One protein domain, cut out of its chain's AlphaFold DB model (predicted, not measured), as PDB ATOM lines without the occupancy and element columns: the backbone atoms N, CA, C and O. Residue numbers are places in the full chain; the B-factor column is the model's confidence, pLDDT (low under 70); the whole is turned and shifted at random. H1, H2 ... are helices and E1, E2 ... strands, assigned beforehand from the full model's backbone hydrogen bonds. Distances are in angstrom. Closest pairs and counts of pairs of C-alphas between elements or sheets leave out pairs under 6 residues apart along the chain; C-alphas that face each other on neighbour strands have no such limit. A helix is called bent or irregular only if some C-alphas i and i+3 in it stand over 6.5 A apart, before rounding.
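This is residues 7 to 200 of the 204 residues of an uncharacterized protein of Haematococcus lacustris (UniProt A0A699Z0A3). The model is a loose, open frame with an empty middle: a long hairpin of strands E4 and E5, with short E3 beside E4, makes one end, and the helices H2 and H3 lead away from it to H4, from which H5 runs back to the sheet. A separate hairpin, E1 and E2, lies across the hollow from the helices; residues 50 to 70 of the link from it to the sheet stick out, as do residues 7 to 16 at the start. The printed part has 194 residues, in the order H1, E1, E2, E3, E4, E5, H2, H3, H4, H5, with sheets E1 - E2 and E3 - E4 - E5, both antiparallel; the class is mixed, helices and strands. It is loose, with a radius of gyration of the C-alphas of 23.6 A, and elongated, spanning 73 by 45 by 29 A.

H1, residues 7 to 13, touches no helix. E1, residues 30 to 37, bends by 58 degrees at residue 33 and forms an antiparallel hairpin with E2, residues 42 to 47; N 36 and O 43 are 2.9 A apart, within hydrogen-bond range. E3, residues 78 to 80, E4, residues 87 to 96, and E5, residues 102 to 111, form a meander, each strand the antiparallel neighbour of the one before, with N 80 to O 90 at 2.9 A and N 91 to O 108 at 2.8 A. E2 and E3 are apart. H2, residues 112 to 118, only grazes this sheet with residues 112 to 117. H3, residues 121 to 143, has a kink of 91 degrees near residue 135, and H4, residues 152 to 173, one of 54 degrees near residue 167; both are irregular, with C-alphas 134 and 137 at 7.8 A and 164 and 167 at 7.1 A. H3 touches H4 with residues 132 to 142 alone, at a steep tilt of 51 degrees, opposite ways; the closest C-alphas, of Glu 138 and Thr 165, are 5.4 A apart. H5, residues 176 to 198, touches H2 with residues 188 to 193 alone, at a steep tilt of 65 degrees; the closest C-alphas, of Gln 118 and Thr 192, are 6.3 A apart. H5 only grazes the sheet E3 - E4 - E5, with residues 192 to 197. H3 and H5 only just touch, with 3 pairs of C-alphas within 8 A, the closest Ile 121 and Leu 185 at 6.8 A. Every O i to N i+4 pair is within hydrogen-bond range in H2 and H5, but 15 of 19 in H3, 16 of 18 in H4 and 0 of 3 in H1, where 1 of 4 O i to N i+3 pairs is.

H1 begins at C-alpha 7, (42.308, 46.621, -13.879), and is 11.3 A long. E1 measures 19.5 A, E2 16.7 A, E3 6.4 A, E4 26.4 A and E5 26.5 A. H2 measures 9.9 A, H3 24.0 A, H4 28.2 A and H5 32.4 A, ending at C-alpha 198, (16.669, 16.508, 21.537).

The C-alphas of Ser 99 and Val 164, the two farthest apart, are 73.0 A apart. The printed part has no cut. The links H1 to E1, 16 residues, and E2 to E3, 30 residues, are long. The mean pLDDT of the printed part is 71.0; residues 7 to 86 and residue 200 are under 70.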
ATOM      1  N   GLY A   7      42.008  46.516 -15.315       32.81
ATOM      2  CA  GLY A   7      42.308  46.621 -13.879       32.81
ATOM      3  C   GLY A   7      41.377  47.564 -13.100       32.81
ATOM      4  O   GLY A   7      41.211  47.421 -11.891       32.81
ATOM      5  N   THR A   8      40.709  48.502 -13.774       37.88
ATOM      6  CA  THR A   8      39.890  49.538 -13.116       37.88
ATOM      7  C   THR A   8      38.511  49.029 -12.670       37.88
ATOM      8  O   THR A   8      37.941  49.549 -11.712       37.88
ATOM      9  N   VAL A   9      37.980  47.982 -13.315       37.16
ATOM     10  CA  VAL A   9      36.654  47.406 -13.002       37.16
ATOM     11  C   VAL A   9      36.743  46.342 -11.902       37.16
ATOM     12  O   VAL A   9      35.886  46.304 -11.019       37.16
ATOM     13  N   ALA A  10      37.817  45.543 -11.879       34.12
ATOM     14  CA  ALA A  10      38.084  44.586 -10.799       34.12
ATOM     15  C   ALA A  10      38.239  45.281  -9.430       34.12
ATOM     16  O   ALA A  10      37.768  44.781  -8.408       34.12
ATOM     17  N   ASN A  11      38.811  46.489  -9.419       40.41
ATOM     18  CA  ASN A  11      39.020  47.274  -8.203       40.41
ATOM     19  C   ASN A  11      37.728  47.798  -7.546       40.41
ATOM     20  O   ASN A  11      37.744  48.080  -6.349       40.41
ATOM     21  N   ARG A  12      36.599  47.892  -8.268       44.78
ATOM     22  CA  ARG A  12      35.334  48.390  -7.688       44.78
ATOM     23  C   ARG A  12      34.593  47.350  -6.848       44.78
ATOM     24  O   ARG A  12      34.014  47.721  -5.836       44.78
ATOM     25  N   TRP A  13      34.660  46.065  -7.193       39.41
ATOM     26  CA  TRP A  13      34.061  44.993  -6.381       39.41
ATOM     27  C   TRP A  13      34.910  44.654  -5.148       39.41
ATOM     28  O   TRP A  13      34.378  44.399  -4.070       39.41
ATOM     29  N   LEU A  14      36.236  44.761  -5.271       44.28
ATOM     30  CA  LEU A  14      37.197  44.577  -4.176       44.28
ATOM     31  C   LEU A  14      37.134  45.673  -3.094       44.28
ATOM     32  O   LEU A  14      37.779  45.540  -2.053       44.28
ATOM     33  N   ALA A  15      36.414  46.774  -3.327       45.53
ATOM     34  CA  ALA A  15      36.193  47.835  -2.342       45.53
ATOM     35  C   ALA A  15      35.077  47.504  -1.330       45.53
ATOM     36  O   ALA A  15      35.043  48.100  -0.260       45.53
ATOM     37  N   PHE A  16      34.202  46.540  -1.639       43.22
ATOM     38  CA  PHE A  16      33.062  46.159  -0.792       43.22
ATOM     39  C   PHE A  16      33.333  44.953   0.117       43.22
ATOM     40  O   PHE A  16      32.465  44.561   0.893       43.22
ATOM     41  N   LEU A  17      34.522  44.346   0.030       47.41
ATOM     42  CA  LEU A  17      34.885  43.164   0.810       47.41
ATOM     43  C   LEU A  17      35.800  43.582   1.972       47.41
ATOM     44  O   LEU A  17      36.907  44.061   1.716       47.41
ATOM     45  N   PRO A  18      35.374  43.402   3.237       44.19
ATOM     46  CA  PRO A  18      36.047  43.979   4.402       44.19
ATOM     47  C   PRO A  18      37.415  43.354   4.715       44.19
ATOM     48  O   PRO A  18      38.118  43.850   5.590       44.19
ATOM     49  N   ASN A  19      37.828  42.290   4.017       48.66
ATOM     50  CA  ASN A  19      39.113  41.650   4.266       48.66
ATOM     51  C   ASN A  19      39.695  41.002   2.995       48.66
ATOM     52  O   ASN A  19      39.373  39.876   2.626       48.66
ATOM     53  N   ARG A  20      40.556  41.743   2.288       49.12
ATOM     54  CA  ARG A  20      41.190  41.290   1.034       49.12
ATOM     55  C   ARG A  20      42.227  40.185   1.248       49.12
ATOM     56  O   ARG A  20      42.476  39.404   0.334       49.12
ATOM     57  N   ALA A  21      42.846  40.128   2.426       52.47
ATOM     58  CA  ALA A  21      43.904  39.167   2.729       52.47
ATOM     59  C   ALA A  21      43.361  37.743   2.941       52.47
ATOM     60  O   ALA A  21      44.028  36.782   2.576       52.47
ATOM     61  N   SER A  22      42.130  37.610   3.446       50.41
ATOM     62  CA  SER A  22      41.481  36.320   3.724       50.41
ATOM     63  C   SER A  22      40.861  35.636   2.500       50.41
ATOM     64  O   SER A  22      40.343  34.534   2.622       50.41
ATOM     65  N   LEU A  23      40.873  36.282   1.328       47.69
ATOM     66  CA  LEU A  23      40.275  35.761   0.088       47.69
ATOM     67  C   LEU A  23      41.313  35.223  -0.903       47.69
ATOM     68  O   LEU A  23      40.994  34.996  -2.072       47.69
ATOM     69  N   ARG A  24      42.563  35.040  -0.467       52.78
ATOM     70  CA  ARG A  24      43.572  34.420  -1.321       52.78
ATOM     71  C   ARG A  24      43.245  32.929  -1.472       52.78
ATOM     72  O   ARG A  24      43.086  32.264  -0.451       52.78
ATOM     73  N   PRO A  25      43.119  32.404  -2.704       51.66
ATOM     74  CA  PRO A  25      43.049  30.963  -2.905       51.66
ATOM     75  C   PRO A  25      44.282  30.306  -2.280       51.66
ATOM     76  O   PRO A  25      45.386  30.840  -2.394       51.66
ATOM     77  N   ASN A  26      44.089  29.154  -1.637       53.91
ATOM     78  CA  ASN A  26      45.214  28.326  -1.207       53.91
ATOM     79  C   ASN A  26      45.993  27.848  -2.444       53.91
ATOM     80  O   ASN A  26      45.409  27.715  -3.528       53.91
ATOM     81  N   ASP A  27      47.288  27.564  -2.284       56.12
ATOM     82  CA  ASP A  27      48.152  27.127  -3.385       56.12
ATOM     83  C   ASP A  27      47.510  25.980  -4.188       56.12
ATOM     84  O   ASP A  27      47.062  24.965  -3.648       56.12
ATOM     85  N   GLY A  28      47.412  26.183  -5.505       60.56
ATOM     86  CA  GLY A  28      46.823  25.231  -6.451       60.56
ATOM     87  C   GLY A  28      45.315  25.371  -6.701       60.56
ATOM     88  O   GLY A  28      44.806  24.709  -7.601       60.56
ATOM     89  N   GLN A  29      44.581  26.225  -5.981       58.44
ATOM     90  CA  GLN A  29      43.163  26.480  -6.267       58.44
ATOM     91  C   GLN A  29      42.983  27.512  -7.390       58.44
ATOM     92  O   GLN A  29      43.608  28.571  -7.394       58.44
ATOM     93  N   THR A  30      42.076  27.242  -8.331       61.22
ATOM     94  CA  THR A  30      41.701  28.202  -9.382       61.22
ATOM     95  C   THR A  30      40.303  28.738  -9.128       61.22
ATOM     96  O   THR A  30      39.396  27.985  -8.787       61.22
ATOM     97  N   PHE A  31      40.096  30.048  -9.284       59.09
ATOM     98  CA  PHE A  31      38.761  30.628  -9.146       59.09
ATOM     99  C   PHE A  31      37.808  29.997 -10.169       59.09
ATOM    100  O   PHE A  31      38.071  30.046 -11.371       59.09
ATOM    101  N   ALA A  32      36.686  29.445  -9.698       62.62
ATOM    102  CA  ALA A  32      35.744  28.702 -10.534       62.62
ATOM    103  C   ALA A  32      34.934  29.610 -11.480       62.62
ATOM    104  O   ALA A  32      34.107  29.121 -12.240       62.62
ATOM    105  N   ARG A  33      35.158  30.936 -11.436       58.22
ATOM    106  CA  ARG A  33      34.440  31.964 -12.216       58.22
ATOM    107  C   ARG A  33      32.932  31.991 -11.968       58.22
ATOM    108  O   ARG A  33      32.183  32.569 -12.750       58.22
ATOM    109  N   VAL A  34      32.505  31.409 -10.853       52.81
ATOM    110  CA  VAL A  34      31.113  31.321 -10.433       52.81
ATOM    111  C   VAL A  34      30.978  32.025  -9.087       52.81
ATOM    112  O   VAL A  34      31.700  31.726  -8.133       52.81
ATOM    113  N   VAL A  35      30.054  32.983  -9.033       51.09
ATOM    114  CA  VAL A  35      29.681  33.715  -7.821       51.09
ATOM    115  C   VAL A  35      28.214  33.430  -7.555       51.09
ATOM    116  O   VAL A  35      27.365  33.722  -8.396       51.09
ATOM    117  N   HIS A  36      27.919  32.837  -6.401       47.19
ATOM    118  CA  HIS A  36      26.548  32.607  -5.958       47.19
ATOM    119  C   HIS A  36      26.123  33.724  -5.014       47.19
ATOM    120  O   HIS A  36      26.886  34.150  -4.148       47.19
ATOM    121  N   THR A  37      24.883  34.170  -5.169       41.91
ATOM    122  CA  THR A  37      24.233  35.088  -4.239       41.91
ATOM    123  C   THR A  37      22.826  34.593  -3.951       41.91
ATOM    124  O   THR A  37      22.099  34.205  -4.864       41.91
ATOM    125  N   ASP A  38      22.453  34.580  -2.675       39.66
ATOM    126  CA  ASP A  38      21.088  34.310  -2.210       39.66
ATOM    127  C   ASP A  38      20.345  35.603  -1.820       39.66
ATOM    128  O   ASP A  38      19.273  35.570  -1.212       39.66
ATOM    129  N   GLY A  39      20.917  36.759  -2.183       36.47
ATOM    130  CA  GLY A  39      20.404  38.087  -1.852       36.47
ATOM    131  C   GLY A  39      20.817  38.608  -0.471       36.47
ATOM    132  O   GLY A  39      20.457  39.734  -0.139       36.47
ATOM    133  N   VAL A  40      21.567  37.831   0.324       34.75
ATOM    134  CA  VAL A  40      22.110  38.249   1.635       34.75
ATOM    135  C   VAL A  40      23.609  37.958   1.744       34.75
ATOM    136  O   VAL A  40      24.338  38.710   2.387       34.75
ATOM    137  N   THR A  41      24.093  36.905   1.089       34.72
ATOM    138  CA  THR A  41      25.498  36.483   1.110       34.72
ATOM    139  C   THR A  41      26.070  36.377  -0.300       34.72
ATOM    140  O   THR A  41      25.360  36.065  -1.255       34.72
ATOM    141  N   VAL A  42      27.373  36.644  -0.438       40.22
ATOM    142  CA  VAL A  42      28.133  36.414  -1.673       40.22
ATOM    143  C   VAL A  42      29.087  35.254  -1.420       40.22
ATOM    144  O   VAL A  42      29.984  35.358  -0.587       40.22
ATOM    145  N   SER A  43      28.890  34.153  -2.137       53.34
ATOM    146  CA  SER A  43      29.760  32.976  -2.095       53.34
ATOM    147  C   SER A  43      30.634  32.931  -3.346       53.34
ATOM    148  O   SER A  43      30.128  32.917  -4.470       53.34
ATOM    149  N   VAL A  44      31.952  32.904  -3.150       57.62
ATOM    150  CA  VAL A  44      32.969  32.827  -4.209       57.62
ATOM    151  C   VAL A  44      33.514  31.400  -4.231       57.62
ATOM    152  O   VAL A  44      34.062  30.942  -3.231       57.62
ATOM    153  N   LEU A  45      33.336  30.678  -5.341       60.91
ATOM    154  CA  LEU A  45      33.739  29.272  -5.436       60.91
ATOM    155  C   LEU A  45      35.131  29.123  -6.064       60.91
ATOM    156  O   LEU A  45      35.457  29.781  -7.054       60.91
ATOM    157  N   PHE A  46      35.929  28.199  -5.528       68.00
ATOM    158  CA  PHE A  46      37.240  27.825  -6.059       68.00
ATOM    159  C   PHE A  46      37.255  26.345  -6.446       68.00
ATOM    160  O   PHE A  46      36.762  25.487  -5.716       68.00
ATOM    161  N   THR A  47      37.835  26.044  -7.601       59.28
ATOM    162  CA  THR A  47      38.067  24.688  -8.093       59.28
ATOM    163  C   THR A  47      39.357  24.151  -7.493       59.28
ATOM    164  O   THR A  47      40.427  24.745  -7.655       59.28
ATOM    165  N   ARG A  48      39.261  23.005  -6.815       56.47
ATOM    166  CA  ARG A  48      40.431  22.241  -6.378       56.47
ATOM    167  C   ARG A  48      40.850  21.288  -7.505       56.47
ATOM    168  O   ARG A  48      39.984  20.572  -8.013       56.47
ATOM    169  N   PRO A  49      42.133  21.241  -7.894       54.41
ATOM    170  CA  PRO A  49      42.606  20.259  -8.857       54.41
ATOM    171  C   PRO A  49      42.392  18.849  -8.300       54.41
ATOM    172  O   PRO A  49      42.705  18.562  -7.141       54.41
ATOM    173  N   LYS A  50      41.808  17.977  -9.126       52.47
ATOM    174  CA  LYS A  50      41.606  16.565  -8.800       52.47
ATOM    175  C   LYS A  50      42.981  15.880  -8.816       52.47
ATOM    176  O   LYS A  50      43.656  15.983  -9.839       52.47
ATOM    177  N   PRO A  51      43.423  15.218  -7.731       55.75
ATOM    178  CA  PRO A  51      44.676  14.473  -7.758       55.75
ATOM    179  C   PRO A  51      44.612  13.376  -8.832       55.75
ATOM    180  O   PRO A  51      43.559  12.773  -9.051       55.75
ATOM    181  N   ALA A  52      45.730  13.157  -9.527       51.06
ATOM    182  CA  ALA A  52      45.821  12.319 -10.728       51.06
ATOM    183  C   ALA A  52      45.776  10.796 -10.462       51.06
ATOM    184  O   ALA A  52      46.002  10.011 -11.377       51.06
ATOM    185  N   GLY A  53      45.441  10.366  -9.246       57.38
ATOM    186  CA  GLY A  53      45.278   8.961  -8.888       57.38
ATOM    187  C   GLY A  53      44.395   8.801  -7.647       57.38
ATOM    188  O   GLY A  53      44.226   9.768  -6.894       57.38
ATOM    189  N   PRO A  54      43.785   7.620  -7.437       51.22
ATOM    190  CA  PRO A  54      43.217   7.284  -6.137       51.22
ATOM    191  C   PRO A  54      44.341   7.332  -5.085       51.22
ATOM    192  O   PRO A  54      45.452   6.901  -5.387       51.22
ATOM    193  N   PRO A  55      44.112   7.897  -3.890       50.94
ATOM    194  CA  PRO A  55      45.125   7.874  -2.843       50.94
ATOM    195  C   PRO A  55      45.369   6.421  -2.408       50.94
ATOM    196  O   PRO A  55      44.405   5.686  -2.194       50.94
ATOM    197  N   ASP A  56      46.640   6.022  -2.282       54.38
ATOM    198  CA  ASP A  56      47.045   4.657  -1.896       54.38
ATOM    199  C   ASP A  56      46.493   4.236  -0.517       54.38
ATOM    200  O   ASP A  56      46.315   3.053  -0.241       54.38
ATOM    201  N   GLU A  57      46.116   5.208   0.317       45.06
ATOM    202  CA  GLU A  57      45.250   5.028   1.478       45.06
ATOM    203  C   GLU A  57      44.128   6.070   1.445       45.06
ATOM    204  O   GLU A  57      44.364   7.278   1.337       45.06
ATOM    205  N   LEU A  58      42.878   5.616   1.586       44.53
ATOM    206  CA  LEU A  58      41.778   6.514   1.931       44.53
ATOM    207  C   LEU A  58      42.157   7.252   3.223       44.53
ATOM    208  O   LEU A  58      42.616   6.594   4.160       44.53
ATOM    209  N   PRO A  59      41.947   8.577   3.326       36.22
ATOM    210  CA  PRO A  59      42.177   9.276   4.576       36.22
ATOM    211  C   PRO A  59      41.258   8.660   5.630       36.22
ATOM    212  O   PRO A  59      40.052   8.918   5.658       36.22
ATOM    213  N   ARG A  60      41.823   7.824   6.506       43.69
ATOM    214  CA  ARG A  60      41.205   7.519   7.790       43.69
ATOM    215  C   ARG A  60      41.046   8.876   8.453       43.69
ATOM    216  O   ARG A  60      42.044   9.557   8.672       43.69
ATOM    217  N   LYS A  61      39.801   9.308   8.684       34.75
ATOM    218  CA  LYS A  61      39.514  10.514   9.463       34.75
ATOM    219  C   LYS A  61      40.258  10.381  10.790       34.75
ATOM    220  O   LYS A  61      39.806   9.676  11.689       34.75
ATOM    221  N   GLY A  62      41.409  11.035  10.885       32.66
ATOM    222  CA  GLY A  62      42.057  11.282  12.151       32.66
ATOM    223  C   GLY A  62      41.085  12.076  13.007       32.66
ATOM    224  O   GLY A  62      40.428  13.001  12.521       32.66
ATOM    225  N   LYS A  63      40.972  11.687  14.275       40.62
ATOM    226  CA  LYS A  63      40.574  12.606  15.335       40.62
ATOM    227  C   LYS A  63      41.478  13.837  15.207       40.62
ATOM    228  O   LYS A  63      42.633  13.780  15.607       40.62
ATOM    229  N   GLU A  64      40.991  14.917  14.606       35.41
ATOM    230  CA  GLU A  64      41.607  16.222  14.821       35.41
ATOM    231  C   GLU A  64      41.311  16.603  16.274       35.41
ATOM    232  O   GLU A  64      40.173  16.917  16.633       35.41
ATOM    233  N   GLU A  65      42.336  16.506  17.122       35.38
ATOM    234  CA  GLU A  65      42.366  17.062  18.475       35.38
ATOM    235  C   GLU A  65      42.160  18.581  18.390       35.38
ATOM    236  O   GLU A  65      43.090  19.354  18.194       35.38
ATOM    237  N   GLY A  66      40.905  19.015  18.464       35.00
ATOM    238  CA  GLY A  66      40.538  20.432  18.443       35.00
ATOM    239  C   GLY A  66      39.129  20.695  17.920       35.00
ATOM    240  O   GLY A  66      38.481  21.648  18.350       35.00
ATOM    241  N   ALA A  67      38.599  19.815  17.069       32.22
ATOM    242  CA  ALA A  67      37.176  19.805  16.764       32.22
ATOM    243  C   ALA A  67      36.467  19.015  17.867       32.22
ATOM    244  O   ALA A  67      36.408  17.787  17.824       32.22
ATOM    245  N   VAL A  68      35.949  19.714  18.884       34.53
ATOM    246  CA  VAL A  68      35.023  19.109  19.850       34.53
ATOM    247  C   VAL A  68      33.899  18.493  19.031       34.53
ATOM    248  O   VAL A  68      33.137  19.229  18.408       34.53
ATOM    249  N   ASN A  69      33.833  17.160  18.969       41.22
ATOM    250  CA  ASN A  69      32.711  16.472  18.353       41.22
ATOM    251  C   ASN A  69      31.468  16.904  19.147       41.22
ATOM    252  O   ASN A  69      31.318  16.474  20.292       41.22
ATOM    253  N   PRO A  70      30.584  17.753  18.588       42.59
ATOM    254  CA  PRO A  70      29.446  18.271  19.337       42.59
ATOM    255  C   PRO A  70      28.450  17.158  19.682       42.59
ATOM    256  O   PRO A  70      27.514  17.401  20.426       42.59
ATOM    257  N   LEU A  71      28.669  15.948  19.158       46.72
ATOM    258  CA  LEU A  71      27.863  14.746  19.315       46.72
ATOM    259  C   LEU A  71      28.600  13.656  20.109       46.72
ATOM    260  O   LEU A  71      28.128  12.530  20.167       46.72
ATOM    261  N   ALA A  72      29.740  13.974  20.740       49.84
ATOM    262  CA  ALA A  72      30.450  13.042  21.623       49.84
ATOM    263  C   ALA A  72      29.592  12.564  22.808       49.84
ATOM    264  O   ALA A  72      29.890  11.537  23.392       49.84
ATOM    265  N   HIS A  73      28.532  13.304  23.140       53.47
ATOM    266  CA  HIS A  73      27.581  12.990  24.205       53.47
ATOM    267  C   HIS A  73      26.455  12.032  23.781       53.47
ATOM    268  O   HIS A  73      25.579  11.752  24.594       53.47
ATOM    269  N   LEU A  74      26.406  11.616  22.508       52.16
ATOM    270  CA  LEU A  74      25.330  10.767  21.990       52.16
ATOM    271  C   LEU A  74      25.646   9.264  22.037       52.16
ATOM    272  O   LEU A  74      24.751   8.498  21.701       52.16
ATOM    273  N   ASP A  75      26.883   8.846  22.359       54.91
ATOM    274  CA  ASP A  75      27.388   7.458  22.201       54.91
ATOM    275  C   ASP A  75      26.894   6.765  20.917       54.91
ATOM    276  O   ASP A  75      26.673   5.559  20.854       54.91
ATOM    277  N   ALA A  76      26.672   7.538  19.853       50.16
ATOM    278  CA  ALA A  76      26.165   7.008  18.603       50.16
ATOM    279  C   ALA A  76      27.328   6.369  17.844       50.16
ATOM    280  O   ALA A  76      28.263   7.069  17.443       50.16
ATOM    281  N   ASP A  77      27.244   5.061  17.604       52.66
ATOM    282  CA  ASP A  77      28.258   4.324  16.847       52.66
ATOM    283  C   ASP A  77      28.384   4.850  15.411       52.66
ATOM    284  O   ASP A  77      29.473   4.832  14.831       52.66
ATOM    285  N   TRP A  78      27.285   5.370  14.838       54.62
ATOM    286  CA  TRP A  78      27.261   5.871  13.465       54.62
ATOM    287  C   TRP A  78      26.363   7.102  13.273       54.62
ATOM    288  O   TRP A  78      25.146   7.075  13.472       54.62
ATOM    289  N   LEU A  79      26.968   8.181  12.765       60.75
ATOM    290  CA  LEU A  79      26.272   9.360  12.250       60.75
ATOM    291  C   LEU A  79      26.393   9.424  10.726       60.75
ATOM    292  O   LEU A  79      27.473   9.666  10.182       60.75
ATOM    293  N   GLY A  80      25.261   9.297  10.041       61.09
ATOM    294  CA  GLY A  80      25.145   9.545   8.611       61.09
ATOM    295  C   GLY A  80      24.562  10.930   8.342       61.09
ATOM    296  O   GLY A  80      23.353  11.131   8.444       61.09
ATOM    297  N   CYS A  81      25.396  11.892   7.948       58.19
ATOM    298  CA  CYS A  81      24.910  13.093   7.272       58.19
ATOM    299  C   CYS A  81      24.810  12.792   5.776       58.19
ATOM    300  O   CYS A  81      25.812  12.851   5.066       58.19
ATOM    301  N   ASP A  82      23.611  12.462   5.304       59.28
ATOM    302  CA  ASP A  82      23.311  12.406   3.875       59.28
ATOM    303  C   ASP A  82      22.684  13.748   3.468       59.28
ATOM    304  O   ASP A  82      21.526  13.980   3.786       59.28
ATOM    305  N   PRO A  83      23.409  14.668   2.808       50.84
ATOM    306  CA  PRO A  83      22.804  15.867   2.227       50.84
ATOM    307  C   PRO A  83      21.999  15.565   0.941       50.84
ATOM    308  O   PRO A  83      21.534  16.492   0.273       50.84
ATOM    309  N   GLY A  84      21.879  14.290   0.549       48.88
ATOM    310  CA  GLY A  84      21.146  13.803  -0.612       48.88
ATOM    311  C   GLY A  84      19.621  13.873  -0.477       48.88
ATOM    312  O   GLY A  84      19.057  14.091   0.585       48.88
ATOM    313  N   LYS A  85      18.932  13.694  -1.614       57.47
ATOM    314  CA  LYS A  85      17.506  14.007  -1.875       57.47
ATOM    315  C   LYS A  85      16.457  13.503  -0.859       57.47
ATOM    316  O   LYS A  85      15.313  13.946  -0.952       57.47
ATOM    317  N   THR A  86      16.795  12.597   0.056       67.06
ATOM    318  CA  THR A  86      15.818  11.859   0.874       67.06
ATOM    319  C   THR A  86      15.927  12.183   2.363       67.06
ATOM    320  O   THR A  86      14.913  12.527   2.979       67.06
ATOM    321  N   ASN A  87      17.132  12.149   2.937       74.44
ATOM    322  CA  ASN A  87      17.372  12.416   4.357       74.44
ATOM    323  C   ASN A  87      18.234  13.667   4.550       74.44
ATOM    324  O   ASN A  87      18.820  14.161   3.606       74.44
ATOM    325  N   ILE A  88      18.212  14.250   5.748       75.94
ATOM    326  CA  ILE A  88      19.098  15.353   6.164       75.94
ATOM    327  C   ILE A  88      20.117  14.839   7.173       75.94
ATOM    328  O   ILE A  88      21.288  15.212   7.140       75.94
ATOM    329  N   ALA A  89      19.656  13.993   8.089       77.25
ATOM    330  CA  ALA A  89      20.488  13.341   9.080       77.25
ATOM    331  C   ALA A  89      19.890  11.980   9.419       77.25
ATOM    332  O   ALA A  89      18.670  11.842   9.521       77.25
ATOM    333  N   THR A  90      20.759  11.004   9.626       77.69
ATOM    334  CA  THR A  90      20.427   9.677  10.123       77.69
ATOM    335  C   THR A  90      21.387   9.344  11.253       77.69
ATOM    336  O   THR A  90      22.599   9.503  11.118       77.69
ATOM    337  N   VAL A  91      20.830   8.885  12.366       74.44
ATOM    338  CA  VAL A  91      21.564   8.428  13.544       74.44
ATOM    339  C   VAL A  91      21.215   6.967  13.749       74.44
ATOM    340  O   VAL A  91      20.036   6.609  13.698       74.44
ATOM    341  N   ALA A  92      22.232   6.143  13.961       74.81
ATOM    342  CA  ALA A  92      22.073   4.765  14.386       74.81
ATOM    343  C   ALA A  92      22.949   4.515  15.615       74.81
ATOM    344  O   ALA A  92      24.052   5.056  15.716       74.81
ATOM    345  N   HIS A  93      22.438   3.707  16.534       70.88
ATOM    346  CA  HIS A  93      23.124   3.319  17.758       70.88
ATOM    347  C   HIS A  93      22.886   1.834  18.010       70.88
ATOM    348  O   HIS A  93      21.770   1.337  17.818       70.88
ATOM    349  N   GLU A  94      23.948   1.148  18.410       75.62
ATOM    350  CA  GLU A  94      23.918  -0.240  18.837       75.62
ATOM    351  C   GLU A  94      24.017  -0.290  20.363       75.62
ATOM    352  O   GLU A  94      25.034   0.067  20.953       75.62
ATOM    353  N   GLU A  95      22.979  -0.802  21.016       71.69
ATOM    354  CA  GLU A  95      23.090  -1.205  22.413       71.69
ATOM    355  C   GLU A  95      23.865  -2.523  22.463       71.69
ATOM    356  O   GLU A  95      23.586  -3.455  21.701       71.69
ATOM    357  N   ARG A  96      24.864  -2.613  23.341       76.44
ATOM    358  CA  ARG A  96      25.729  -3.791  23.471       76.44
ATOM    359  C   ARG A  96      25.681  -4.344  24.886       76.44
ATOM    360  O   ARG A  96      25.757  -3.601  25.860       76.44
ATOM    361  N   TYR A  97      25.662  -5.668  24.986       74.44
ATOM    362  CA  TYR A  97      25.893  -6.373  26.238       74.44
ATOM    363  C   TYR A  97      27.292  -6.056  26.795       74.44
ATOM    364  O   TYR A  97      28.213  -5.775  26.021       74.44
ATOM    365  N   PRO A  98      27.531  -6.242  28.109       76.81
ATOM    366  CA  PRO A  98      28.871  -6.133  28.701       76.81
ATOM    367  C   PRO A  98      29.926  -7.046  28.050       76.81
ATOM    368  O   PRO A  98      31.121  -6.784  28.144       76.81
ATOM    369  N   SER A  99      29.493  -8.116  27.374       79.56
ATOM    370  CA  SER A  99      30.343  -9.024  26.593       79.56
ATOM    371  C   SER A  99      30.817  -8.443  25.251       79.56
ATOM    372  O   SER A  99      31.616  -9.077  24.564       79.56
ATOM    373  N   GLY A 100      30.314  -7.271  24.850       74.62
ATOM    374  CA  GLY A 100      30.588  -6.618  23.569       74.62
ATOM    375  C   GLY A 100      29.692  -7.073  22.409       74.62
ATOM    376  O   GLY A 100      29.775  -6.489  21.323       74.62
ATOM    377  N   ALA A 101      28.832  -8.077  22.617       78.31
ATOM    378  CA  ALA A 101      27.832  -8.502  21.637       78.31
ATOM    379  C   ALA A 101      26.703  -7.464  21.520       78.31
ATOM    380  O   ALA A 101      26.280  -6.908  22.530       78.31
ATOM    381  N   VAL A 102      26.209  -7.217  20.303       74.94
ATOM    382  CA  VAL A 102      25.070  -6.313  20.068       74.94
ATOM    383  C   VAL A 102      23.812  -6.923  20.682       74.94
ATOM    384  O   VAL A 102      23.435  -8.044  20.347       74.94
ATOM    385  N   GLU A 103      23.194  -6.182  21.592       80.31
ATOM    386  CA  GLU A 103      21.914  -6.494  22.220       80.31
ATOM    387  C   GLU A 103      20.758  -5.997  21.350       80.31
ATOM    388  O   GLU A 103      19.839  -6.754  21.034       80.31
ATOM    389  N   SER A 104      20.824  -4.740  20.908       76.50
ATOM    390  CA  SER A 104      19.785  -4.123  20.088       76.50
ATOM    391  C   SER A 104      20.371  -3.035  19.182       76.50
ATOM    392  O   SER A 104      21.476  -2.547  19.402       76.50
ATOM    393  N   MET A 105      19.653  -2.663  18.122       75.25
ATOM    394  CA  MET A 105      20.011  -1.527  17.272       75.25
ATOM    395  C   MET A 105      18.773  -0.672  17.050       75.25
ATOM    396  O   MET A 105      17.718  -1.187  16.669       75.25
ATOM    397  N   TRP A 106      18.914   0.642  17.204       77.69
ATOM    398  CA  TRP A 106      17.900   1.590  16.758       77.69
ATOM    399  C   TRP A 106      18.470   2.574  15.737       77.69
ATOM    400  O   TRP A 106      19.644   2.937  15.752       77.69
ATOM    401  N   GLN A 107      17.602   3.026  14.831       79.19
ATOM    402  CA  GLN A 107      17.923   4.023  13.814       79.19
ATOM    403  C   GLN A 107      16.819   5.078  13.756       79.19
ATOM    404  O   GLN A 107      15.629   4.762  13.757       79.19
ATOM    405  N   ARG A 108      17.208   6.350  13.645       79.75
ATOM    406  CA  ARG A 108      16.291   7.470  13.401       79.75
ATOM    407  C   ARG A 108      16.818   8.369  12.301       79.75
ATOM    408  O   ARG A 108      18.019   8.583  12.178       79.75
ATOM    409  N   SER A 109      15.909   8.913  11.497       84.31
ATOM    410  CA  SER A 109      16.262   9.823  10.407       84.31
ATOM    411  C   SER A 109      15.363  11.049  10.395       84.31
ATOM    412  O   SER A 109      14.146  10.935  10.531       84.31
ATOM    413  N   LEU A 110      15.964  12.214  10.169       82.50
ATOM    414  CA  LEU A 110      15.267  13.424   9.762       82.50
ATOM    415  C   LEU A 110      15.223  13.448   8.238       82.50
ATOM    416  O   LEU A 110      16.232  13.728   7.593       82.50
ATOM    417  N   SER A 111      14.060  13.176   7.650       87.38
ATOM    418  CA  SER A 111      13.903  13.262   6.194       87.38
ATOM    419  C   SER A 111      13.891  14.710   5.692       87.38
ATOM    420  O   SER A 111      13.446  15.630   6.390       87.38
ATOM    421  N   ALA A 112      14.282  14.924   4.433       83.38
ATOM    422  CA  ALA A 112      14.157  16.223   3.773       83.38
ATOM    423  C   ALA A 112      12.692  16.693   3.747       83.38
ATOM    424  O   ALA A 112      12.392  17.844   4.064       83.38
ATOM    425  N   GLY A 113      11.750  15.787   3.465       86.25
ATOM    426  CA  GLY A 113      10.318  16.093   3.474       86.25
ATOM    427  C   GLY A 113       9.802  16.545   4.846       86.25
ATOM    428  O   GLY A 113       9.077  17.543   4.931       86.25
ATOM    429  N   GLN A 114      10.197  15.857   5.925       87.75
ATOM    430  CA  GLN A 114       9.860  16.269   7.293       87.75
ATOM    431  C   GLN A 114      10.459  17.632   7.617       87.75
ATOM    432  O   GLN A 114       9.731  18.511   8.077       87.75
ATOM    433  N   HIS A 115      11.739  17.847   7.310       87.31
ATOM    434  CA  HIS A 115      12.384  19.128   7.552       87.31
ATOM    435  C   HIS A 115      11.686  20.270   6.815       87.31
ATOM    436  O   HIS A 115      11.370  21.285   7.428       87.31
ATOM    437  N   TYR A 116      11.375  20.116   5.526       87.50
ATOM    438  CA  TYR A 116      10.729  21.165   4.727       87.50
ATOM    439  C   TYR A 116       9.332  21.515   5.239       87.50
ATOM    440  O   TYR A 116       8.939  22.687   5.239       87.50
ATOM    441  N   ARG A 117       8.586  20.505   5.699       88.25
ATOM    442  CA  ARG A 117       7.255  20.687   6.277       88.25
ATOM    443  C   ARG A 117       7.330  21.363   7.644       88.25
ATOM    444  O   ARG A 117       6.653  22.364   7.852       88.25
ATOM    445  N   GLN A 118       8.157  20.846   8.550       89.44
ATOM    446  CA  GLN A 118       8.234  21.306   9.940       89.44
ATOM    447  C   GLN A 118       8.943  22.657  10.092       89.44
ATOM    448  O   GLN A 118       8.554  23.453  10.941       89.44
ATOM    449  N   SER A 119       9.937  22.952   9.250       87.31
ATOM    450  CA  SER A 119      10.620  24.256   9.247       87.31
ATOM    451  C   SER A 119       9.805  25.363   8.572       87.31
ATOM    452  O   SER A 119      10.169  26.535   8.642       87.31
ATOM    453  N   GLY A 120       8.706  25.012   7.898       90.44
ATOM    454  CA  GLY A 120       7.854  25.965   7.192       90.44
ATOM    455  C   GLY A 120       8.392  26.417   5.831       90.44
ATOM    456  O   GLY A 120       7.822  27.345   5.261       90.44
ATOM    457  N   ILE A 121       9.425  25.771   5.266       89.44
ATOM    458  CA  ILE A 121       9.948  26.076   3.915       89.44
ATOM    459  C   ILE A 121       8.832  26.008   2.873       89.44
ATOM    460  O   ILE A 121       8.668  26.936   2.082       89.44
ATOM    461  N   THR A 122       8.022  24.946   2.896       90.56
ATOM    462  CA  THR A 122       6.921  24.777   1.935       90.56
ATOM    463  C   THR A 122       5.884  25.891   2.058       90.56
ATOM    464  O   THR A 122       5.392  26.399   1.051       90.56
ATOM    465  N   GLN A 123       5.562  26.303   3.286       89.62
ATOM    466  CA  GLN A 123       4.613  27.389   3.510       89.62
ATOM    467  C   GLN A 123       5.201  28.735   3.080       89.62
ATOM    468  O   GLN A 123       4.535  29.504   2.392       89.62
ATOM    469  N   HIS A 124       6.470  28.988   3.405       90.50
ATOM    470  CA  HIS A 124       7.190  30.173   2.960       90.50
ATOM    471  C   HIS A 124       7.235  30.265   1.430       90.50
ATOM    472  O   HIS A 124       6.992  31.337   0.884       90.50
ATOM    473  N   ALA A 125       7.465  29.155   0.724       91.12
ATOM    474  CA  ALA A 125       7.447  29.104  -0.740       91.12
ATOM    475  C   ALA A 125       6.068  29.475  -1.323       91.12
ATOM    476  O   ALA A 125       5.977  30.261  -2.263       91.12
ATOM    477  N   LYS A 126       4.976  28.969  -0.732       91.88
ATOM    478  CA  LYS A 126       3.609  29.333  -1.145       91.88
ATOM    479  C   LYS A 126       3.330  30.822  -0.934       91.88
ATOM    480  O   LYS A 126       2.847  31.499  -1.838       91.88
ATOM    481  N   THR A 127       3.651  31.336   0.250       92.88
ATOM    482  CA  THR A 127       3.390  32.732   0.612       92.88
ATOM    483  C   THR A 127       4.258  33.706  -0.187       92.88
ATOM    484  O   THR A 127       3.746  34.696  -0.701       92.88
ATOM    485  N   SER A 128       5.547  33.404  -0.361       92.06
ATOM    486  CA  SER A 128       6.454  34.206  -1.190       92.06
ATOM    487  C   SER A 128       5.988  34.261  -2.642       92.06
ATOM    488  O   SER A 128       5.968  35.345  -3.213       92.06
ATOM    489  N   LYS A 129       5.505  33.153  -3.224       92.94
ATOM    490  CA  LYS A 129       4.921  33.160  -4.575       92.94
ATOM    491  C   LYS A 129       3.761  34.154  -4.706       92.94
ATOM    492  O   LYS A 129       3.696  34.871  -5.700       92.94
ATOM    493  N   ALA A 130       2.879  34.229  -3.707       93.62
ATOM    494  CA  ALA A 130       1.777  35.191  -3.700       93.62
ATOM    495  C   ALA A 130       2.269  36.644  -3.585       93.62
ATOM    496  O   ALA A 130       1.759  37.521  -4.273       93.62
ATOM    497  N   TRP A 131       3.288  36.910  -2.764       94.19
ATOM    498  CA  TRP A 131       3.873  38.254  -2.645       94.19
ATOM    499  C   TRP A 131       4.580  38.710  -3.922       94.19
ATOM    500  O   TRP A 131       4.483  39.875  -4.292       94.19
ATOM    501  N   MET A 132       5.220  37.778  -4.626       93.94
ATOM    502  CA  MET A 132       5.890  38.028  -5.903       93.94
ATOM    503  C   MET A 132       4.915  38.232  -7.069       93.94
ATOM    504  O   MET A 132       5.355  38.612  -8.149       93.94
ATOM    505  N   ALA A 133       3.611  37.982  -6.892       93.50
ATOM    506  CA  ALA A 133       2.624  38.101  -7.967       93.50
ATOM    507  C   ALA A 133       2.593  39.512  -8.581       93.50
ATOM    508  O   ALA A 133       2.455  39.650  -9.792       93.50
ATOM    509  N   GLY A 134       2.787  40.545  -7.753       91.62
ATOM    510  CA  GLY A 134       2.787  41.942  -8.193       91.62
ATOM    511  C   GLY A 134       4.001  42.362  -9.024       91.62
ATOM    512  O   GLY A 134       3.927  43.402  -9.660       91.62
ATOM    513  N   ILE A 135       5.082  41.569  -9.034       94.69
ATOM    514  CA  ILE A 135       6.299  41.830  -9.829       94.69
ATOM    515  C   ILE A 135       6.569  40.739 -10.879       94.69
ATOM    516  O   ILE A 135       7.693  40.544 -11.348       94.69
ATOM    517  N   GLN A 136       5.535  39.961 -11.224       93.69
ATOM    518  CA  GLN A 136       5.622  38.956 -12.284       93.69
ATOM    519  C   GLN A 136       5.974  39.538 -13.659       93.69
ATOM    520  O   GLN A 136       6.767  38.899 -14.348       93.69
ATOM    521  N   PRO A 137       5.461  40.714 -14.077       94.06
ATOM    522  CA  PRO A 137       5.866  41.319 -15.346       94.06
ATOM    523  C   PRO A 137       7.382  41.534 -15.432       94.06
ATOM    524  O   PRO A 137       8.015  41.125 -16.403       94.06
ATOM    525  N   GLU A 138       7.988  42.082 -14.381       94.50
ATOM    526  CA  GLU A 138       9.426  42.334 -14.289       94.50
ATOM    527  C   GLU A 138      10.234  41.036 -14.293       94.50
ATOM    528  O   GLU A 138      11.256  40.938 -14.973       94.50
ATOM    529  N   HIS A 139       9.750  40.006 -13.592       91.50
ATOM    530  CA  HIS A 139      10.327  38.663 -13.657       91.50
ATOM    531  C   HIS A 139      10.251  38.062 -15.063       91.50
ATOM    532  O   HIS A 139      11.211  37.437 -15.513       91.50
ATOM    533  N   GLY A 140       9.133  38.256 -15.763       93.19
ATOM    534  CA  GLY A 140       8.942  37.789 -17.132       93.19
ATOM    535  C   GLY A 140       9.950  38.424 -18.080       93.19
ATOM    536  O   GLY A 140      10.607  37.712 -18.836       93.19
ATOM    537  N   VAL A 141      10.153  39.736 -17.973       91.62
ATOM    538  CA  VAL A 141      11.151  40.450 -18.775       91.62
ATOM    539  C   VAL A 141      12.573  39.991 -18.435       91.62
ATOM    540  O   VAL A 141      13.345  39.670 -19.338       91.62
ATOM    541  N   LEU A 142      12.924  39.892 -17.146       91.75
ATOM    542  CA  LEU A 142      14.256  39.446 -16.729       91.75
ATOM    543  C   LEU A 142      14.532  37.991 -17.145       91.75
ATOM    544  O   LEU A 142      15.675  37.655 -17.429       91.75
ATOM    545  N   SER A 143      13.507  37.137 -17.244       92.00
ATOM    546  CA  SER A 143      13.666  35.742 -17.683       92.00
ATOM    547  C   SER A 143      14.101  35.591 -19.147       92.00
ATOM    548  O   SER A 143      14.630  34.544 -19.515       92.00
ATOM    549  N   GLN A 144      13.913  36.628 -19.974       93.50
ATOM    550  CA  GLN A 144      14.337  36.639 -21.382       93.50
ATOM    551  C   GLN A 144      15.839  36.891 -21.555       93.50
ATOM    552  O   GLN A 144      16.380  36.697 -22.642       93.50
ATOM    553  N   VAL A 145      16.525  37.328 -20.497       92.06
ATOM    554  CA  VAL A 145      17.964  37.594 -20.504       92.06
ATOM    555  C   VAL A 145      18.665  36.696 -19.491       92.06
ATOM    556  O   VAL A 145      18.121  36.353 -18.447       92.06
ATOM    557  N   THR A 146      19.904  36.305 -19.778       89.19
ATOM    558  CA  THR A 146      20.681  35.440 -18.882       89.19
ATOM    559  C   THR A 146      22.069  36.007 -18.640       89.19
ATOM    560  O   THR A 146      22.734  36.487 -19.559       89.19
ATOM    561  N   ASN A 147      22.520  35.927 -17.391       88.19
ATOM    562  CA  ASN A 147      23.895  36.230 -17.008       88.19
ATOM    563  C   ASN A 147      24.850  35.058 -17.279       88.19
ATOM    564  O   ASN A 147      26.066  35.239 -17.219       88.19
ATOM    565  N   TYR A 148      24.326  33.867 -17.586       89.31
ATOM    566  CA  TYR A 148      25.121  32.694 -17.923       89.31
ATOM    567  C   TYR A 148      25.558  32.761 -19.390       89.31
ATOM    568  O   TYR A 148      24.949  32.182 -20.289       89.31
ATOM    569  N   THR A 149      26.597  33.553 -19.650       85.81
ATOM    570  CA  THR A 149      27.088  33.814 -21.002       85.81
ATOM    571  C   THR A 149      28.587  34.103 -21.023       85.81
ATOM    572  O   THR A 149      29.148  34.639 -20.073       85.81
ATOM    573  N   THR A 150      29.239  33.773 -22.138       89.56
ATOM    574  CA  THR A 150      30.629  34.148 -22.436       89.56
ATOM    575  C   THR A 150      30.733  35.435 -23.263       89.56
ATOM    576  O   THR A 150      31.836  35.904 -23.533       89.56
ATOM    577  N   SER A 151      29.602  36.032 -23.664       90.56
ATOM    578  CA  SER A 151      29.556  37.259 -24.465       90.56
ATOM    579  C   SER A 151      29.380  38.499 -23.591       90.56
ATOM    580  O   SER A 151      28.392  38.633 -22.867       90.56
ATOM    581  N   LEU A 152      30.300  39.460 -23.724       91.38
ATOM    582  CA  LEU A 152      30.206  40.754 -23.042       91.38
ATOM    583  C   LEU A 152      28.944  41.529 -23.443       91.38
ATOM    584  O   LEU A 152      28.356  42.211 -22.608       91.38
ATOM    585  N   GLN A 153      28.518  41.426 -24.704       91.44
ATOM    586  CA  GLN A 153      27.298  42.078 -25.176       91.44
ATOM    587  C   GLN A 153      26.067  41.527 -24.448       91.44
ATOM    588  O   GLN A 153      25.309  42.302 -23.873       91.44
ATOM    589  N   ARG A 154      25.918  40.199 -24.385       88.06
ATOM    590  CA  ARG A 154      24.795  39.562 -23.679       88.06
ATOM    591  C   ARG A 154      24.797  39.882 -22.187       88.06
ATOM    592  O   ARG A 154      23.746  40.109 -21.597       88.06
ATOM    593  N   TYR A 155      25.979  39.972 -21.577       91.50
ATOM    594  CA  TYR A 155      26.089  40.411 -20.188       91.50
ATOM    595  C   TYR A 155      25.638  41.870 -19.999       91.50
ATOM    596  O   TYR A 155      24.966  42.184 -19.019       91.50
ATOM    597  N   ARG A 156      25.961  42.768 -20.942       92.00
ATOM    598  CA  ARG A 156      25.478  44.161 -20.923       92.00
ATOM    599  C   ARG A 156      23.962  44.243 -21.083       92.00
ATOM    600  O   ARG A 156      23.344  45.025 -20.370       92.00
ATOM    601  N   GLU A 157      23.374  43.433 -21.959       92.44
ATOM    602  CA  GLU A 157      21.917  43.326 -22.125       92.44
ATOM    603  C   GLU A 157      21.247  42.858 -20.823       92.44
ATOM    604  O   GLU A 157      20.298  43.488 -20.357       92.44
ATOM    605  N   TYR A 158      21.797  41.828 -20.169       93.06
ATOM    606  CA  TYR A 158      21.341  41.383 -18.850       93.06
ATOM    607  C   TYR A 158      21.442  42.492 -17.789       93.06
ATOM    608  O   TYR A 158      20.491  42.721 -17.039       93.06
ATOM    609  N   ALA A 159      22.573  43.202 -17.726       94.12
ATOM    610  CA  ALA A 159      22.783  44.278 -16.759       94.12
ATOM    611  C   ALA A 159      21.821  45.455 -16.990       94.12
ATOM    612  O   ALA A 159      21.232  45.959 -16.037       94.12
ATOM    613  N   ALA A 160      21.620  45.858 -18.249       92.81
ATOM    614  CA  ALA A 160      20.663  46.895 -18.617       92.81
ATOM    615  C   ALA A 160      19.238  46.496 -18.221       92.81
ATOM    616  O   ALA A 160      18.528  47.287 -17.604       92.81
ATOM    617  N   MET A 161      18.845  45.251 -18.498       92.56
ATOM    618  CA  MET A 161      17.514  44.772 -18.142       92.56
ATOM    619  C   MET A 161      17.312  44.682 -16.630       92.56
ATOM    620  O   MET A 161      16.262  45.065 -16.121       92.56
ATOM    621  N   THR A 162      18.342  44.241 -15.906       92.50
ATOM    622  CA  THR A 162      18.335  44.236 -14.441       92.50
ATOM    623  C   THR A 162      18.106  45.645 -13.908       92.50
ATOM    624  O   THR A 162      17.264  45.820 -13.043       92.50
ATOM    625  N   LEU A 163      18.784  46.668 -14.438       92.62
ATOM    626  CA  LEU A 163      18.589  48.057 -13.997       92.62
ATOM    627  C   LEU A 163      17.163  48.575 -14.239       92.62
ATOM    628  O   LEU A 163      16.666  49.349 -13.425       92.62
ATOM    629  N   VAL A 164      16.506  48.144 -15.319       93.44
ATOM    630  CA  VAL A 164      15.113  48.516 -15.625       93.44
ATOM    631  C   VAL A 164      14.133  47.876 -14.642       93.44
ATOM    632  O   VAL A 164      13.216  48.542 -14.170       93.44
ATOM    633  N   THR A 165      14.320  46.600 -14.304       93.12
ATOM    634  CA  THR A 165      13.408  45.859 -13.415       93.12
ATOM    635  C   THR A 165      13.709  46.073 -11.930       93.12
ATOM    636  O   THR A 165      12.829  45.903 -11.080       93.12
ATOM    637  N   TRP A 166      14.936  46.489 -11.600       92.81
ATOM    638  CA  TRP A 166      15.418  46.608 -10.226       92.81
ATOM    639  C   TRP A 166      14.565  47.503  -9.322       92.81
ATOM    640  O   TRP A 166      14.332  47.084  -8.193       92.81
ATOM    641  N   PRO A 167      14.053  48.681  -9.735       95.12
ATOM    642  CA  PRO A 167      13.261  49.533  -8.845       95.12
ATOM    643  C   PRO A 167      12.004  48.844  -8.300       95.12
ATOM    644  O   PRO A 167      11.750  48.895  -7.095       95.12
ATOM    645  N   ALA A 168      11.249  48.149  -9.155       92.81
ATOM    646  CA  ALA A 168      10.050  47.417  -8.749       92.81
ATOM    647  C   ALA A 168      10.401  46.198  -7.883       92.81
ATOM    648  O   ALA A 168       9.805  45.990  -6.821       92.81
ATOM    649  N   MET A 169      11.431  45.438  -8.278       92.25
ATOM    650  CA  MET A 169      11.934  44.317  -7.481       92.25
ATOM    651  C   MET A 169      12.419  44.779  -6.103       92.25
ATOM    652  O   MET A 169      12.084  44.164  -5.095       92.25
ATOM    653  N   TRP A 170      13.164  45.881  -6.029       92.94
ATOM    654  CA  TRP A 170      13.676  46.451  -4.786       92.94
ATOM    655  C   TRP A 170      12.549  46.946  -3.883       92.94
ATOM    656  O   TRP A 170      12.541  46.633  -2.691       92.94
ATOM    657  N   ALA A 171      11.575  47.671  -4.439       93.38
ATOM    658  CA  ALA A 171      10.410  48.148  -3.701       93.38
ATOM    659  C   ALA A 171       9.596  46.993  -3.097       93.38
ATOM    660  O   ALA A 171       9.075  47.113  -1.988       93.38
ATOM    661  N   GLU A 172       9.504  45.857  -3.792       93.50
ATOM    662  CA  GLU A 172       8.870  44.649  -3.266       93.50
ATOM    663  C   GLU A 172       9.737  43.955  -2.205       93.50
ATOM    664  O   GLU A 172       9.280  43.726  -1.083       93.50
ATOM    665  N   MET A 173      10.994  43.654  -2.531       89.38
ATOM    666  CA  MET A 173      11.895  42.846  -1.701       89.38
ATOM    667  C   MET A 173      12.347  43.554  -0.418       89.38
ATOM    668  O   MET A 173      12.726  42.886   0.545       89.38
ATOM    669  N   SER A 174      12.259  44.886  -0.376       90.94
ATOM    670  CA  SER A 174      12.562  45.699   0.811       90.94
ATOM    671  C   SER A 174      11.418  45.743   1.827       90.94
ATOM    672  O   SER A 174      11.575  46.304   2.912       90.94
ATOM    673  N   LYS A 175      10.248  45.167   1.519       91.50
ATOM    674  CA  LYS A 175       9.110  45.182   2.448       91.50
ATOM    675  C   LYS A 175       9.427  44.359   3.708       91.50
ATOM    676  O   LYS A 175       9.900  43.225   3.582       91.50
ATOM    677  N   PRO A 176       9.051  44.831   4.917       94.94
ATOM    678  CA  PRO A 176       9.344  44.136   6.179       94.94
ATOM    679  C   PRO A 176       8.849  42.685   6.243       94.94
ATOM    680  O   PRO A 176       9.401  41.856   6.964       94.94
ATOM    681  N   ARG A 177       7.813  42.339   5.467       94.69
ATOM    682  CA  ARG A 177       7.314  40.959   5.365       94.69
ATOM    683  C   ARG A 177       8.393  39.962   4.934       94.69
ATOM    684  O   ARG A 177       8.406  38.848   5.450       94.69
ATOM    685  N   TRP A 178       9.312  40.357   4.050       91.94
ATOM    686  CA  TRP A 178      10.365  39.482   3.537       91.94
ATOM    687  C   TRP A 178      11.430  39.185   4.588       91.94
ATOM    688  O   TRP A 178      11.749  38.017   4.822       91.94
ATOM    689  N   SER A 179      11.948  40.216   5.259       88.75
ATOM    690  CA  SER A 179      12.939  40.051   6.329       88.75
ATOM    691  C   SER A 179      12.362  39.264   7.508       88.75
ATOM    692  O   SER A 179      12.968  38.285   7.945       88.75
ATOM    693  N   ASN A 180      11.143  39.597   7.945       90.94
ATOM    694  CA  ASN A 180      10.457  38.884   9.025       90.94
ATOM    695  C   ASN A 180      10.222  37.408   8.687       90.94
ATOM    696  O   ASN A 180      10.441  36.531   9.525       90.94
ATOM    697  N   ALA A 181       9.791  37.110   7.458       87.81
ATOM    698  CA  ALA A 181       9.568  35.737   7.028       87.81
ATOM    699  C   ALA A 181      10.874  34.935   6.956       87.81
ATOM    700  O   ALA A 181      10.894  33.789   7.402       87.81
ATOM    701  N   ARG A 182      11.969  35.528   6.463       87.25
ATOM    702  CA  ARG A 182      13.297  34.888   6.437       87.25
ATOM    703  C   ARG A 182      13.833  34.618   7.838       87.25
ATOM    704  O   ARG A 182      14.322  33.521   8.087       87.25
ATOM    705  N   PHE A 183      13.686  35.568   8.760       86.56
ATOM    706  CA  PHE A 183      14.124  35.395  10.145       86.56
ATOM    707  C   PHE A 183      13.348  34.276  10.852       86.56
ATOM    708  O   PHE A 183      13.942  33.389  11.467       86.56
ATOM    709  N   ARG A 184      12.016  34.256  10.700       87.38
ATOM    710  CA  ARG A 184      11.176  33.161  11.214       87.38
ATOM    711  C   ARG A 184      11.577  31.825  10.602       87.38
ATOM    712  O   ARG A 184      11.759  30.860  11.334       87.38
ATOM    713  N   LEU A 185      11.762  31.778   9.282       87.56
ATOM    714  CA  LEU A 185      12.175  30.570   8.576       87.56
ATOM    715  C   LEU A 185      13.527  30.054   9.079       87.56
ATOM    716  O   LEU A 185      13.663  28.861   9.330       87.56
ATOM    717  N   TYR A 186      14.509  30.937   9.272       86.12
ATOM    718  CA  TYR A 186      15.804  30.581   9.847       86.12
ATOM    719  C   TYR A 186      15.642  29.952  11.235       86.12
ATOM    720  O   TYR A 186      16.107  28.836  11.465       86.12
ATOM    721  N   ARG A 187      14.897  30.611  12.133       83.00
ATOM    722  CA  ARG A 187      14.625  30.092  13.480       83.00
ATOM    723  C   ARG A 187      13.917  28.738  13.446       83.00
ATOM    724  O   ARG A 187      14.264  27.849  14.217       83.00
ATOM    725  N   HIS A 188      12.939  28.563  12.561       83.88
ATOM    726  CA  HIS A 188      12.204  27.305  12.441       83.88
ATOM    727  C   HIS A 188      13.070  26.176  11.880       83.88
ATOM    728  O   HIS A 188      13.019  25.081  12.424       83.88
ATOM    729  N   LYS A 189      13.926  26.437  10.882       84.69
ATOM    730  CA  LYS A 189      14.914  25.455  10.395       84.69
ATOM    731  C   LYS A 189      15.825  24.969  11.522       84.69
ATOM    732  O   LYS A 189      15.967  23.761  11.694       84.69
ATOM    733  N   GLN A 190      16.377  25.898  12.306       83.69
ATOM    734  CA  GLN A 190      17.225  25.571  13.457       83.69
ATOM    735  C   GLN A 190      16.454  24.774  14.513       83.69
ATOM    736  O   GLN A 190      16.917  23.733  14.965       83.69
ATOM    737  N   SER A 191      15.235  25.203  14.852       83.38
ATOM    738  CA  SER A 191      14.396  24.501  15.828       83.38
ATOM    739  C   SER A 191      14.012  23.089  15.379       83.38
ATOM    740  O   SER A 191      13.982  22.192  16.211       83.38
ATOM    741  N   THR A 192      13.739  22.862  14.092       84.50
ATOM    742  CA  THR A 192      13.433  21.524  13.562       84.50
ATOM    743  C   THR A 192      14.616  20.574  13.717       84.50
ATOM    744  O   THR A 192      14.430  19.441  14.146       84.50
ATOM    745  N   VAL A 193      15.828  21.039  13.408       82.56
ATOM    746  CA  VAL A 193      17.045  20.237  13.583       82.56
ATOM    747  C   VAL A 193      17.323  20.005  15.070       82.56
ATOM    748  O   VAL A 193      17.559  18.875  15.469       82.56
ATOM    749  N   ALA A 194      17.210  21.037  15.908       81.00
ATOM    750  CA  ALA A 194      17.412  20.911  17.351       81.00
ATOM    751  C   ALA A 194      16.428  19.928  18.009       81.00
ATOM    752  O   ALA A 194      16.833  19.157  18.867       81.00
ATOM    753  N   LYS A 195      15.155  19.914  17.590       84.62
ATOM    754  CA  LYS A 195      14.164  18.943  18.083       84.62
ATOM    755  C   LYS A 195      14.526  17.512  17.715       84.62
ATOM    756  O   LYS A 195      14.445  16.648  18.569       84.62
ATOM    757  N   PHE A 196      14.966  17.289  16.475       82.75
ATOM    758  CA  PHE A 196      15.457  15.974  16.065       82.75
ATOM    759  C   PHE A 196      16.602  15.500  16.967       82.75
ATOM    760  O   PHE A 196      16.613  14.344  17.362       82.75
ATOM    761  N   TRP A 197      17.523  16.397  17.336       76.56
ATOM    762  CA  TRP A 197      18.620  16.059  18.244       76.56
ATOM    763  C   TRP A 197      18.194  15.882  19.706       76.56
ATOM    764  O   TRP A 197      18.769  15.057  20.402       76.56
ATOM    765  N   ALA A 198      17.185  16.620  20.171       77.06
ATOM    766  CA  ALA A 198      16.669  16.508  21.537       77.06
ATOM    767  C   ALA A 198      15.939  15.180  21.809       77.06
ATOM    768  O   ALA A 198      15.762  14.808  22.965       77.06
ATOM    769  N   ASP A 199      15.519  14.474  20.758       72.00
ATOM    770  CA  ASP A 199      14.872  13.165  20.864       72.00
ATOM    771  C   ASP A 199      15.864  12.016  21.135       72.00
ATOM    772  O   ASP A 199      15.435  10.866  21.278       72.00
ATOM    773  N   PHE A 200      17.171  12.301  21.183       68.44
ATOM    774  CA  PHE A 200      18.197  11.358  21.620       68.44
ATOM    775  C   PHE A 200      18.537  11.609  23.096       68.44
ATOM    776  O   PHE A 200      18.704  12.768  23.489       68.44
TER     777      PHE A 200